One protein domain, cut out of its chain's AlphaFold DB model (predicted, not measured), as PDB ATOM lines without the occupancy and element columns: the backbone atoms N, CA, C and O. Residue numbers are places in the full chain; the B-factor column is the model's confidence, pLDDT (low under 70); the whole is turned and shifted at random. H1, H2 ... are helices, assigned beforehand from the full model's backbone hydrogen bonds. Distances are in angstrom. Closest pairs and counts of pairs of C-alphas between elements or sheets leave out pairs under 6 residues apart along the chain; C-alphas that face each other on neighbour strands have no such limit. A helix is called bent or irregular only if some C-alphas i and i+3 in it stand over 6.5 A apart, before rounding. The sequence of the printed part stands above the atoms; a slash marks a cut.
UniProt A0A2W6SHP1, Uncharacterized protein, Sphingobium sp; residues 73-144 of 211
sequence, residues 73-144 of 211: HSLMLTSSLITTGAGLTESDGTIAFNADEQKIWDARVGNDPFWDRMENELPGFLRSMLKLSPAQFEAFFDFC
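What this domain is: This is residues 73 to 144 of the 211 residues of an uncharacterized protein of Sphingobium sp (UniProt A0A2W6SHP1). One short helix, H4, is the core of a small rounded body, with the other four helices set around it. H1 packs across H4 on one side, H5 folds back from it as the second half of a helical hairpin, H2 runs in nearly the same direction as H5, and H3 lies beyond the first residue of H4. The printed part has 72 residues with five named helices, in the order H1, H2, H3, H4, H5, and no named strand; the class is all helix. It is compact, with a radius of gyration of the C-alphas of 11.4 A and spans of 28 by 27 by 22 A.

How they stand to each other: H1, residues 73 to 85, is the longest helix and touches H4, residues 125 to 132. Their closest C-alphas, of Ser 79 and Ser 128, are 5.3 A apart, and they run the same way at a steep tilt of 63 degrees. H4 is the hub, touching three helices. It forms a hairpin with H5, residues 134 to 144: the closest C-alphas, of Leu 130 and Phe 137, are 5.2 A apart, at a steep tilt of 41 degrees, opposite ways. H4 and H2, residues 99 to 108, only just touch, with 3 pairs of C-alphas within 8 A; the closest, of Glu 101 and Leu 130, are 6.9 A apart. H2 touches H5 at a shallow tilt of 6 degrees, the same way, with the closest C-alphas, of Glu 101 and Pro 134, 6.9 A apart. H3, residues 113 to 121, is close to H4 but not clearly touching it, about perpendicular at 89 degrees; the closest C-alphas, of Glu 119 and Phe 125, are 7.1 A apart. H1 is apart from H2, H3 and H5. Every O i to N i+4 pair is within hydrogen-bond range in H2, H4 and H5, against 7 of 9 in H1 and 3 of 5 in H3.

Where its parts are: H1 begins at C-alpha 73, (124.687, 127.388, 247.430), and is 18.7 A long; it is irregular, with C-alphas 77 and 80 7.2 A apart. H2 is 14.7 A long. H3, 13.7 A long, is only just irregular, with C-alphas 114 and 117 6.7 A apart. H4 is 10.5 A long from C-alpha 125 at (123.570, 137.528, 245.163). H5, 15.5 A long, ends at C-alpha 144, (134.773, 127.970, 242.472).

The domain as a whole: The two C-alphas farthest apart, of Ser 91 and Phe 143, are 32.5 A apart. The link from H1 to H2, residues 86 to 98, is long; the other three are tight. The printed part has no cut. Its mean pLDDT is 94.8, and no printed residue is under 70.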
ATOM      1  N   HIS A  73     126.122 127.127 247.615       97.25
ATOM      2  CA  HIS A  73     124.687 127.388 247.430       97.25
ATOM      3  C   HIS A  73     124.046 127.980 248.693       97.25
ATOM      4  O   HIS A  73     123.081 128.739 248.605       97.25
ATOM      5  N   SER A  74     124.643 127.733 249.865       97.12
ATOM      6  CA  SER A  74     124.264 128.416 251.107       97.12
ATOM      7  C   SER A  74     124.489 129.927 251.009       97.12
ATOM      8  O   SER A  74     123.634 130.701 251.432       97.12
ATOM      9  N   LEU A  75     125.602 130.365 250.409       97.69
ATOM     10  CA  LEU A  75     125.898 131.784 250.177       97.69
ATOM     11  C   LEU A  75     124.968 132.366 249.110       97.69
ATOM     12  O   LEU A  75     124.426 133.455 249.307       97.69
ATOM     13  N   MET A  76     124.754 131.620 248.022       96.75
ATOM     14  CA  MET A  76     123.888 132.014 246.904       96.75
ATOM     15  C   MET A  76     122.464 132.303 247.360       96.75
ATOM     16  O   MET A  76     121.895 133.332 247.010       96.75
ATOM     17  N   LEU A  77     121.911 131.424 248.196       95.38
ATOM     18  CA  LEU A  77     120.550 131.562 248.692       95.38
ATOM     19  C   LEU A  77     120.406 132.685 249.726       95.38
ATOM     20  O   LEU A  77     119.394 133.381 249.750       95.38
ATOM     21  N   THR A  78     121.380 132.834 250.627       96.94
ATOM     22  CA  THR A  78     121.179 133.626 251.851       96.94
ATOM     23  C   THR A  78     121.697 135.053 251.767       96.94
ATOM     24  O   THR A  78     121.174 135.905 252.478       96.94
ATOM     25  N   SER A  79     122.666 135.368 250.901       97.56
ATOM     26  CA  SER A  79     123.309 136.695 250.911       97.56
ATOM     27  C   SER A  79     122.307 137.837 250.668       97.56
ATOM     28  O   SER A  79     122.263 138.806 251.435       97.56
ATOM     29  N   SER A  80     121.444 137.705 249.653       95.19
ATOM     30  CA  SER A  80     120.395 138.697 249.362       95.19
ATOM     31  C   SER A  80     119.355 138.790 250.484       95.19
ATOM     32  O   SER A  80     118.895 139.882 250.820       95.19
ATOM     33  N   LEU A  81     119.039 137.667 251.138       96.06
ATOM     34  CA  LEU A  81     118.117 137.635 252.279       96.06
ATOM     35  C   LEU A  81     118.697 138.363 253.498       96.06
ATOM     36  O   LEU A  81     117.992 139.136 254.142       96.06
ATOM     37  N   ILE A  82     119.984 138.153 253.792       97.81
ATOM     38  CA  ILE A  82     120.678 138.801 254.911       97.81
ATOM     39  C   ILE A  82     120.739 140.315 254.684       97.81
ATOM     40  O   ILE A  82     120.387 141.078 255.579       97.81
ATOM     41  N   THR A  83     121.146 140.761 253.492       97.62
ATOM     42  CA  THR A  83     121.231 142.202 253.175       97.62
ATOM     43  C   THR A  83     119.869 142.892 253.214       97.62
ATOM     44  O   THR A  83     119.755 143.953 253.830       97.62
ATOM     45  N   THR A  84     118.826 142.253 252.675       95.12
ATOM     46  CA  THR A  84     117.445 142.752 252.764       95.12
ATOM     47  C   THR A  84     116.990 142.854 254.221       95.12
ATOM     48  O   THR A  84     116.513 143.902 254.653       95.12
ATOM     49  N   GLY A  85     117.177 141.790 255.011       96.38
ATOM     50  CA  GLY A  85     116.781 141.758 256.421       96.38
ATOM     51  C   GLY A  85     117.540 142.757 257.302       96.38
ATOM     52  O   GLY A  85     117.000 143.227 258.300       96.38
ATOM     53  N   ALA A  86     118.768 143.111 256.922       96.75
ATOM     54  CA  ALA A  86     119.587 144.112 257.601       96.75
ATOM     55  C   ALA A  86     119.323 145.557 257.131       96.75
ATOM     56  O   ALA A  86     119.933 146.479 257.671       96.75
ATOM     57  N   GLY A  87     118.449 145.773 256.139       95.38
ATOM     58  CA  GLY A  87     118.188 147.103 255.576       95.38
ATOM     59  C   GLY A  87     119.375 147.685 254.800       95.38
ATOM     60  O   GLY A  87     119.546 148.897 254.762       95.38
ATOM     61  N   LEU A  88     120.217 146.824 254.215       95.00
ATOM     62  CA  LEU A  88     121.376 147.217 253.401       95.00
ATOM     63  C   LEU A  88     121.039 147.373 251.910       95.00
ATOM     64  O   LEU A  88     121.922 147.687 251.112       95.00
ATOM     65  N   THR A  89     119.787 147.109 251.545       92.44
ATOM     66  CA  THR A  89     119.266 147.205 250.182       92.44
ATOM     67  C   THR A  89     118.509 148.519 250.015       92.44
ATOM     68  O   THR A  89     117.653 148.861 250.833       92.44
ATOM     69  N   GLU A  90     118.821 149.242 248.947       87.56
ATOM     70  CA  GLU A  90     118.181 150.498 248.569       87.56
ATOM     71  C   GLU A  90     116.741 150.275 248.076       87.56
ATOM     72  O   GLU A  90     116.314 149.158 247.774       87.56
ATOM     73  N   SER A  91     115.974 151.362 247.951       80.38
ATOM     74  CA  SER A  91     114.562 151.301 247.530       80.38
ATOM     75  C   SER A  91     114.330 150.711 246.131       80.38
ATOM     76  O   SER A  91     113.234 150.235 245.845       80.38
ATOM     77  N   ASP A  92     115.346 150.735 245.270       80.69
ATOM     78  CA  ASP A  92     115.329 150.163 243.920       80.69
ATOM     79  C   ASP A  92     115.880 148.724 243.867       80.69
ATOM     80  O   ASP A  92     116.034 148.159 242.786       80.69
ATOM     81  N   GLY A  93     116.170 148.120 245.026       77.06
ATOM     82  CA  GLY A  93     116.736 146.777 245.130       77.06
ATOM     83  C   GLY A  93     118.258 146.724 244.982       77.06
ATOM     84  O   GLY A  93     118.832 145.636 245.052       77.06
ATOM     85  N   THR A  94     118.930 147.864 244.786       85.75
ATOM     86  CA  THR A  94     120.388 147.908 244.623       85.75
ATOM     87  C   THR A  94     121.124 147.923 245.962       85.75
ATOM     88  O   THR A  94     120.545 148.112 247.030       85.75
ATOM     89  N   ILE A  95     122.435 147.681 245.915       92.31
ATOM     90  CA  ILE A  95     123.327 147.761 247.073       92.31
ATOM     91  C   ILE A  95     124.461 148.719 246.730       92.31
ATOM     92  O   ILE A  95     125.187 148.504 245.753       92.31
ATOM     93  N   ALA A  96     124.619 149.754 247.555       92.75
ATOM     94  CA  ALA A  96     125.671 150.745 247.408       92.75
ATOM     95  C   ALA A  96     127.022 150.220 247.921       92.75
ATOM     96  O   ALA A  96     127.151 149.755 249.064       92.75
ATOM     97  N   PHE A  97     128.047 150.349 247.080       96.56
ATOM     98  CA  PHE A  97     129.425 150.029 247.432       96.56
ATOM     99  C   PHE A  97     130.204 151.257 247.893       96.56
ATOM    100  O   PHE A  97     130.055 152.354 247.354       96.56
ATOM    101  N   ASN A  98     131.070 151.061 248.887       96.69
ATOM    102  CA  ASN A  98     132.150 152.001 249.165       96.69
ATOM    103  C   ASN A  98     133.272 151.870 248.111       96.69
ATOM    104  O   ASN A  98     133.242 150.997 247.243       96.69
ATOM    105  N   ALA A  99     134.284 152.738 248.188       97.94
ATOM    106  CA  ALA A  99     135.353 152.784 247.190       97.94
ATOM    107  C   ALA A  99     136.190 151.494 247.096       97.94
ATOM    108  O   ALA A  99     136.693 151.184 246.019       97.94
ATOM    109  N   ASP A 100     136.363 150.751 248.190       97.75
ATOM    110  CA  ASP A 100     137.146 149.512 248.186       97.75
ATOM    111  C   ASP A 100     136.310 148.320 247.711       97.75
ATOM    112  O   ASP A 100     136.783 147.528 246.897       97.75
ATOM    113  N   GLU A 101     135.040 148.247 248.120       98.06
ATOM    114  CA  GLU A 101     134.057 147.296 247.584       98.06
ATOM    115  C   GLU A 101     133.936 147.453 246.059       98.06
ATOM    116  O   GLU A 101     134.010 146.467 245.329       98.06
ATOM    117  N   GLN A 102     133.855 148.689 245.552       98.00
ATOM    118  CA  GLN A 102     133.760 148.941 244.113       98.00
ATOM    119  C   GLN A 102     134.995 148.440 243.350       98.00
ATOM    120  O   GLN A 102     134.844 147.808 242.309       98.00
ATOM    121  N   LYS A 103     136.212 148.635 243.878       98.06
ATOM    122  CA  LYS A 103     137.437 148.104 243.245       98.06
ATOM    123  C   LYS A 103     137.409 146.578 243.130       98.06
ATOM    124  O   LYS A 103     137.843 146.036 242.118       98.06
ATOM    125  N   ILE A 104     136.917 145.887 244.161       98.19
ATOM    126  CA  ILE A 104     136.805 144.420 244.161       98.19
ATOM    127  C   ILE A 104     135.741 143.969 243.157       98.19
ATOM    128  O   ILE A 104     135.981 143.028 242.397       98.19
ATOM    129  N   TRP A 105     134.597 144.659 243.118       97.75
ATOM    130  CA  TRP A 105     133.562 144.417 242.116       97.75
ATOM    131  C   TRP A 105     134.128 144.549 240.705       97.75
ATOM    132  O   TRP A 105     134.001 143.617 239.915       97.75
ATOM    133  N   ASP A 106     134.810 145.655 240.407       97.38
ATOM    134  CA  ASP A 106     135.378 145.933 239.087       97.38
ATOM    135  C   ASP A 106     136.411 144.878 238.664       97.38
ATOM    136  O   ASP A 106     136.471 144.507 237.493       97.38
ATOM    137  N   ALA A 107     137.197 144.360 239.613       96.81
ATOM    138  CA  ALA A 107     138.229 143.361 239.347       96.81
ATOM    139  C   ALA A 107     137.688 141.939 239.110       96.81
ATOM    140  O   ALA A 107     138.316 141.166 238.385       96.81
ATOM    141  N   ARG A 108     136.571 141.558 239.746       95.62
ATOM    142  CA  ARG A 108     136.030 140.182 239.693       95.62
ATOM    143  C   ARG A 108     134.809 140.037 238.782       95.62
ATOM    144  O   ARG A 108     134.643 138.982 238.174       95.62
ATOM    145  N   VAL A 109     133.965 141.066 238.710       95.81
ATOM    146  CA  VAL A 109     132.676 141.062 237.996       95.81
ATOM    147  C   VAL A 109     132.635 142.164 236.938       95.81
ATOM    148  O   VAL A 109     132.439 141.882 235.758       95.81
ATOM    149  N   GLY A 110     132.858 143.415 237.348       92.69
ATOM    150  CA  GLY A 110     132.839 144.581 236.469       92.69
ATOM    151  C   GLY A 110     131.553 144.671 235.645       92.69
ATOM    152  O   GLY A 110     130.455 144.595 236.194       92.69
ATOM    153  N   ASN A 111     131.721 144.830 234.330       91.88
ATOM    154  CA  ASN A 111     130.647 144.844 233.330       91.88
ATOM    155  C   ASN A 111     130.708 143.604 232.415       91.88
ATOM    156  O   ASN A 111     130.339 143.696 231.245       91.88
ATOM    157  N   ASP A 112     131.269 142.485 232.888       92.12
ATOM    158  CA  ASP A 112     131.395 141.267 232.082       92.12
ATOM    159  C   ASP A 112     130.019 140.583 231.917       92.12
ATOM    160  O   ASP A 112     129.468 140.093 232.911       92.12
ATOM    161  N   PRO A 113     129.478 140.479 230.680       90.25
ATOM    162  CA  PRO A 113     128.176 139.855 230.423       90.25
ATOM    163  C   PRO A 113     128.098 138.380 230.829       90.25
ATOM    164  O   PRO A 113     127.013 137.800 230.896       90.25
ATOM    165  N   PHE A 114     129.239 137.734 231.096       87.19
ATOM    166  CA  PHE A 114     129.273 136.396 231.675       87.19
ATOM    167  C   PHE A 114     128.412 136.295 232.946       87.19
ATOM    168  O   PHE A 114     127.732 135.280 233.140       87.19
ATOM    169  N   TRP A 115     128.400 137.348 233.772       92.12
ATOM    170  CA  TRP A 115     127.695 137.374 235.056       92.12
ATOM    171  C   TRP A 115     126.205 137.692 234.949       92.12
ATOM    172  O   TRP A 115     125.469 137.351 235.874       92.12
ATOM    173  N   ASP A 116     125.729 138.231 233.822       92.38
ATOM    174  CA  ASP A 116     124.316 138.592 233.628       92.38
ATOM    175  C   ASP A 116     123.383 137.401 233.870       92.38
ATOM    176  O   ASP A 116     122.304 137.533 234.439       92.38
ATOM    177  N   ARG A 117     123.806 136.195 233.472       89.12
ATOM    178  CA  ARG A 117     123.014 134.979 233.697       89.12
ATOM    179  C   ARG A 117     122.920 134.613 235.173       89.12
ATOM    180  O   ARG A 117     121.843 134.239 235.626       89.12
ATOM    181  N   MET A 118     124.021 134.730 235.914       91.81
ATOM    182  CA  MET A 118     124.002 134.497 237.358       91.81
ATOM    183  C   MET A 118     123.114 135.529 238.052       91.81
ATOM    184  O   MET A 118     122.324 135.148 238.907       91.81
ATOM    185  N   GLU A 119     123.196 136.796 237.649       93.12
ATOM    186  CA  GLU A 119     122.332 137.858 238.170       93.12
ATOM    187  C   GLU A 119     120.850 137.591 237.858       93.12
ATOM    188  O   GLU A 119     120.001 137.772 238.720       93.12
ATOM    189  N   ASN A 120     120.519 137.085 236.667       93.56
ATOM    190  CA  ASN A 120     119.137 136.754 236.310       93.56
ATOM    191  C   ASN A 120     118.572 135.571 237.115       93.56
ATOM    192  O   ASN A 120     117.400 135.587 237.487       93.56
ATOM    193  N   GLU A 121     119.378 134.537 237.368       94.38
ATOM    194  CA  GLU A 121     118.942 133.357 238.129       94.38
ATOM    195  C   GLU A 121     118.962 133.595 239.646       94.38
ATOM    196  O   GLU A 121     118.155 133.018 240.378       94.38
ATOM    197  N   LEU A 122     119.868 134.450 240.129       94.44
ATOM    198  CA  LEU A 122     120.053 134.788 241.542       94.44
ATOM    199  C   LEU A 122     120.266 136.305 241.729       94.44
ATOM    200  O   LEU A 122     121.382 136.733 242.046       94.44
ATOM    201  N   PRO A 123     119.205 137.122 241.587       93.31
ATOM    202  CA  PRO A 123     119.314 138.575 241.670       93.31
ATOM    203  C   PRO A 123     119.939 139.066 242.978       93.31
ATOM    204  O   PRO A 123     119.582 138.639 244.085       93.31
ATOM    205  N   GLY A 124     120.895 139.981 242.844       93.69
ATOM    206  CA  GLY A 124     121.598 140.625 243.945       93.69
ATOM    207  C   GLY A 124     122.622 139.751 244.670       93.69
ATOM    208  O   GLY A 124     123.372 140.294 245.477       93.69
ATOM    209  N   PHE A 125     122.723 138.444 244.387       95.88
ATOM    210  CA  PHE A 125     123.570 137.528 245.163       95.88
ATOM    211  C   PHE A 125     125.020 138.019 245.274       95.88
ATOM    212  O   PHE A 125     125.538 138.182 246.382       95.88
ATOM    213  N   LEU A 126     125.677 138.270 244.136       96.56
ATOM    214  CA  LEU A 126     127.085 138.668 244.115       96.56
ATOM    215  C   LEU A 126     127.289 140.004 244.831       96.56
ATOM    216  O   LEU A 126     128.244 140.155 245.598       96.56
ATOM    217  N   ARG A 127     126.371 140.958 244.628       96.62
ATOM    218  CA  ARG A 127     126.441 142.265 245.284       96.62
ATOM    219  C   ARG A 127     126.289 142.145 246.792       96.62
ATOM    220  O   ARG A 127     127.074 142.727 247.539       96.62
ATOM    221  N   SER A 128     125.322 141.354 247.237       97.62
ATOM    222  CA  SER A 128     125.082 141.101 248.649       97.62
ATOM    223  C   SER A 128     126.254 140.385 249.306       97.62
ATOM    224  O   SER A 128     126.672 140.782 250.389       97.62
ATOM    225  N   MET A 129     126.830 139.371 248.657       98.00
ATOM    226  CA  MET A 129     127.987 138.652 249.191       98.00
ATOM    227  C   MET A 129     129.194 139.582 249.360       98.00
ATOM    228  O   MET A 129     129.819 139.571 250.421       98.00
ATOM    229  N   LEU A 130     129.486 140.424 248.360       98.31
ATOM    230  CA  LEU A 130     130.556 141.419 248.453       98.31
ATOM    231  C   LEU A 130     130.307 142.407 249.595       98.31
ATOM    232  O   LEU A 130     131.215 142.678 250.377       98.31
ATOM    233  N   LYS A 131     129.069 142.894 249.729       97.94
ATOM    234  CA  LYS A 131     128.707 143.840 250.787       97.94
ATOM    235  C   LYS A 131     128.858 143.258 252.188       97.94
ATOM    236  O   LYS A 131     129.262 143.959 253.108       97.94
ATOM    237  N   LEU A 132     128.504 141.986 252.355       98.06
ATOM    238  CA  LEU A 132     128.565 141.301 253.643       98.06
ATOM    239  C   LEU A 132     129.996 140.921 254.024       98.06
ATOM    240  O   LEU A 132     130.352 140.985 255.199       98.06
ATOM    241  N   SER A 133     130.807 140.487 253.058       98.06
ATOM    242  CA  SER A 133     132.182 140.068 253.312       98.06
ATOM    243  C   SER A 133     133.016 140.066 252.026       98.06
ATOM    244  O   SER A 133     132.987 139.089 251.269       98.06
ATOM    245  N   PRO A 134     133.840 141.105 251.801       98.19
ATOM    246  CA  PRO A 134     134.766 141.133 250.673       98.19
ATOM    247  C   PRO A 134     135.737 139.946 250.654       98.19
ATOM    248  O   PRO A 134     135.998 139.378 249.598       98.19
ATOM    249  N   ALA A 135     136.205 139.499 251.825       98.06
ATOM    250  CA  ALA A 135     137.085 138.335 251.934       98.06
ATOM    251  C   ALA A 135     136.394 137.032 251.491       98.06
ATOM    252  O   ALA A 135     136.987 136.227 250.773       98.06
ATOM    253  N   GLN A 136     135.130 136.827 251.884       98.06
ATOM    254  CA  GLN A 136     134.348 135.671 251.434       98.06
ATOM    255  C   GLN A 136     134.067 135.743 249.933       98.06
ATOM    256  O   GLN A 136     134.095 134.709 249.265       98.06
ATOM    257  N   PHE A 137     133.806 136.944 249.411       98.38
ATOM    258  CA  PHE A 137     133.587 137.167 247.990       98.38
ATOM    259  C   PHE A 137     134.817 136.760 247.180       98.38
ATOM    260  O   PHE A 137     134.703 135.913 246.304       98.38
ATOM    261  N   GLU A 138     136.013 137.248 247.511       97.88
ATOM    262  CA  GLU A 138     137.230 136.842 246.796       97.88
ATOM    263  C   GLU A 138     137.490 135.332 246.877       97.88
ATOM    264  O   GLU A 138     137.724 134.683 245.852       97.88
ATOM    265  N   ALA A 139     137.361 134.754 248.076       98.06
ATOM    266  CA  ALA A 139     137.540 133.321 248.286       98.06
ATOM    267  C   ALA A 139     136.522 132.477 247.500       98.06
ATOM    268  O   ALA A 139     136.879 131.411 247.001       98.06
ATOM    269  N   PHE A 140     135.277 132.947 247.346       97.56
ATOM    270  CA  PHE A 140     134.256 132.284 246.534       97.56
ATOM    271  C   PHE A 140     134.708 132.143 245.076       97.56
ATOM    272  O   PHE A 140     134.638 131.041 244.528       97.56
ATOM    273  N   PHE A 141     135.222 133.215 244.461       96.56
ATOM    274  CA  PHE A 141     135.712 133.162 243.079       96.56
ATOM    275  C   PHE A 141     136.904 132.222 242.944       96.56
ATOM    276  O   PHE A 141     136.962 131.418 242.011       96.56
ATOM    277  N   ASP A 142     137.856 132.310 243.872       96.81
ATOM    278  CA  ASP A 142     139.070 131.504 243.804       96.81
ATOM    279  C   ASP A 142     138.773 130.017 244.002       96.81
ATOM    280  O   ASP A 142     139.274 129.199 243.229       96.81
ATOM    281  N   PHE A 143     137.899 129.676 244.954       96.81
ATOM    282  CA  PHE A 143     137.461 128.306 245.206       96.81
ATOM    283  C   PHE A 143     136.653 127.735 244.036       96.81
ATOM    284  O   PHE A 143     137.005 126.678 243.509       96.81
ATOM    285  N   CYS A 144     135.620 128.448 243.569       95.75
ATOM    286  CA  CYS A 144     134.773 127.970 242.472       95.75
ATOM    287  C   CYS A 144     135.563 127.795 241.171       95.75
ATOM    288  O   CYS A 144     135.237 126.918 240.377       95.75
TER     289      CYS A 144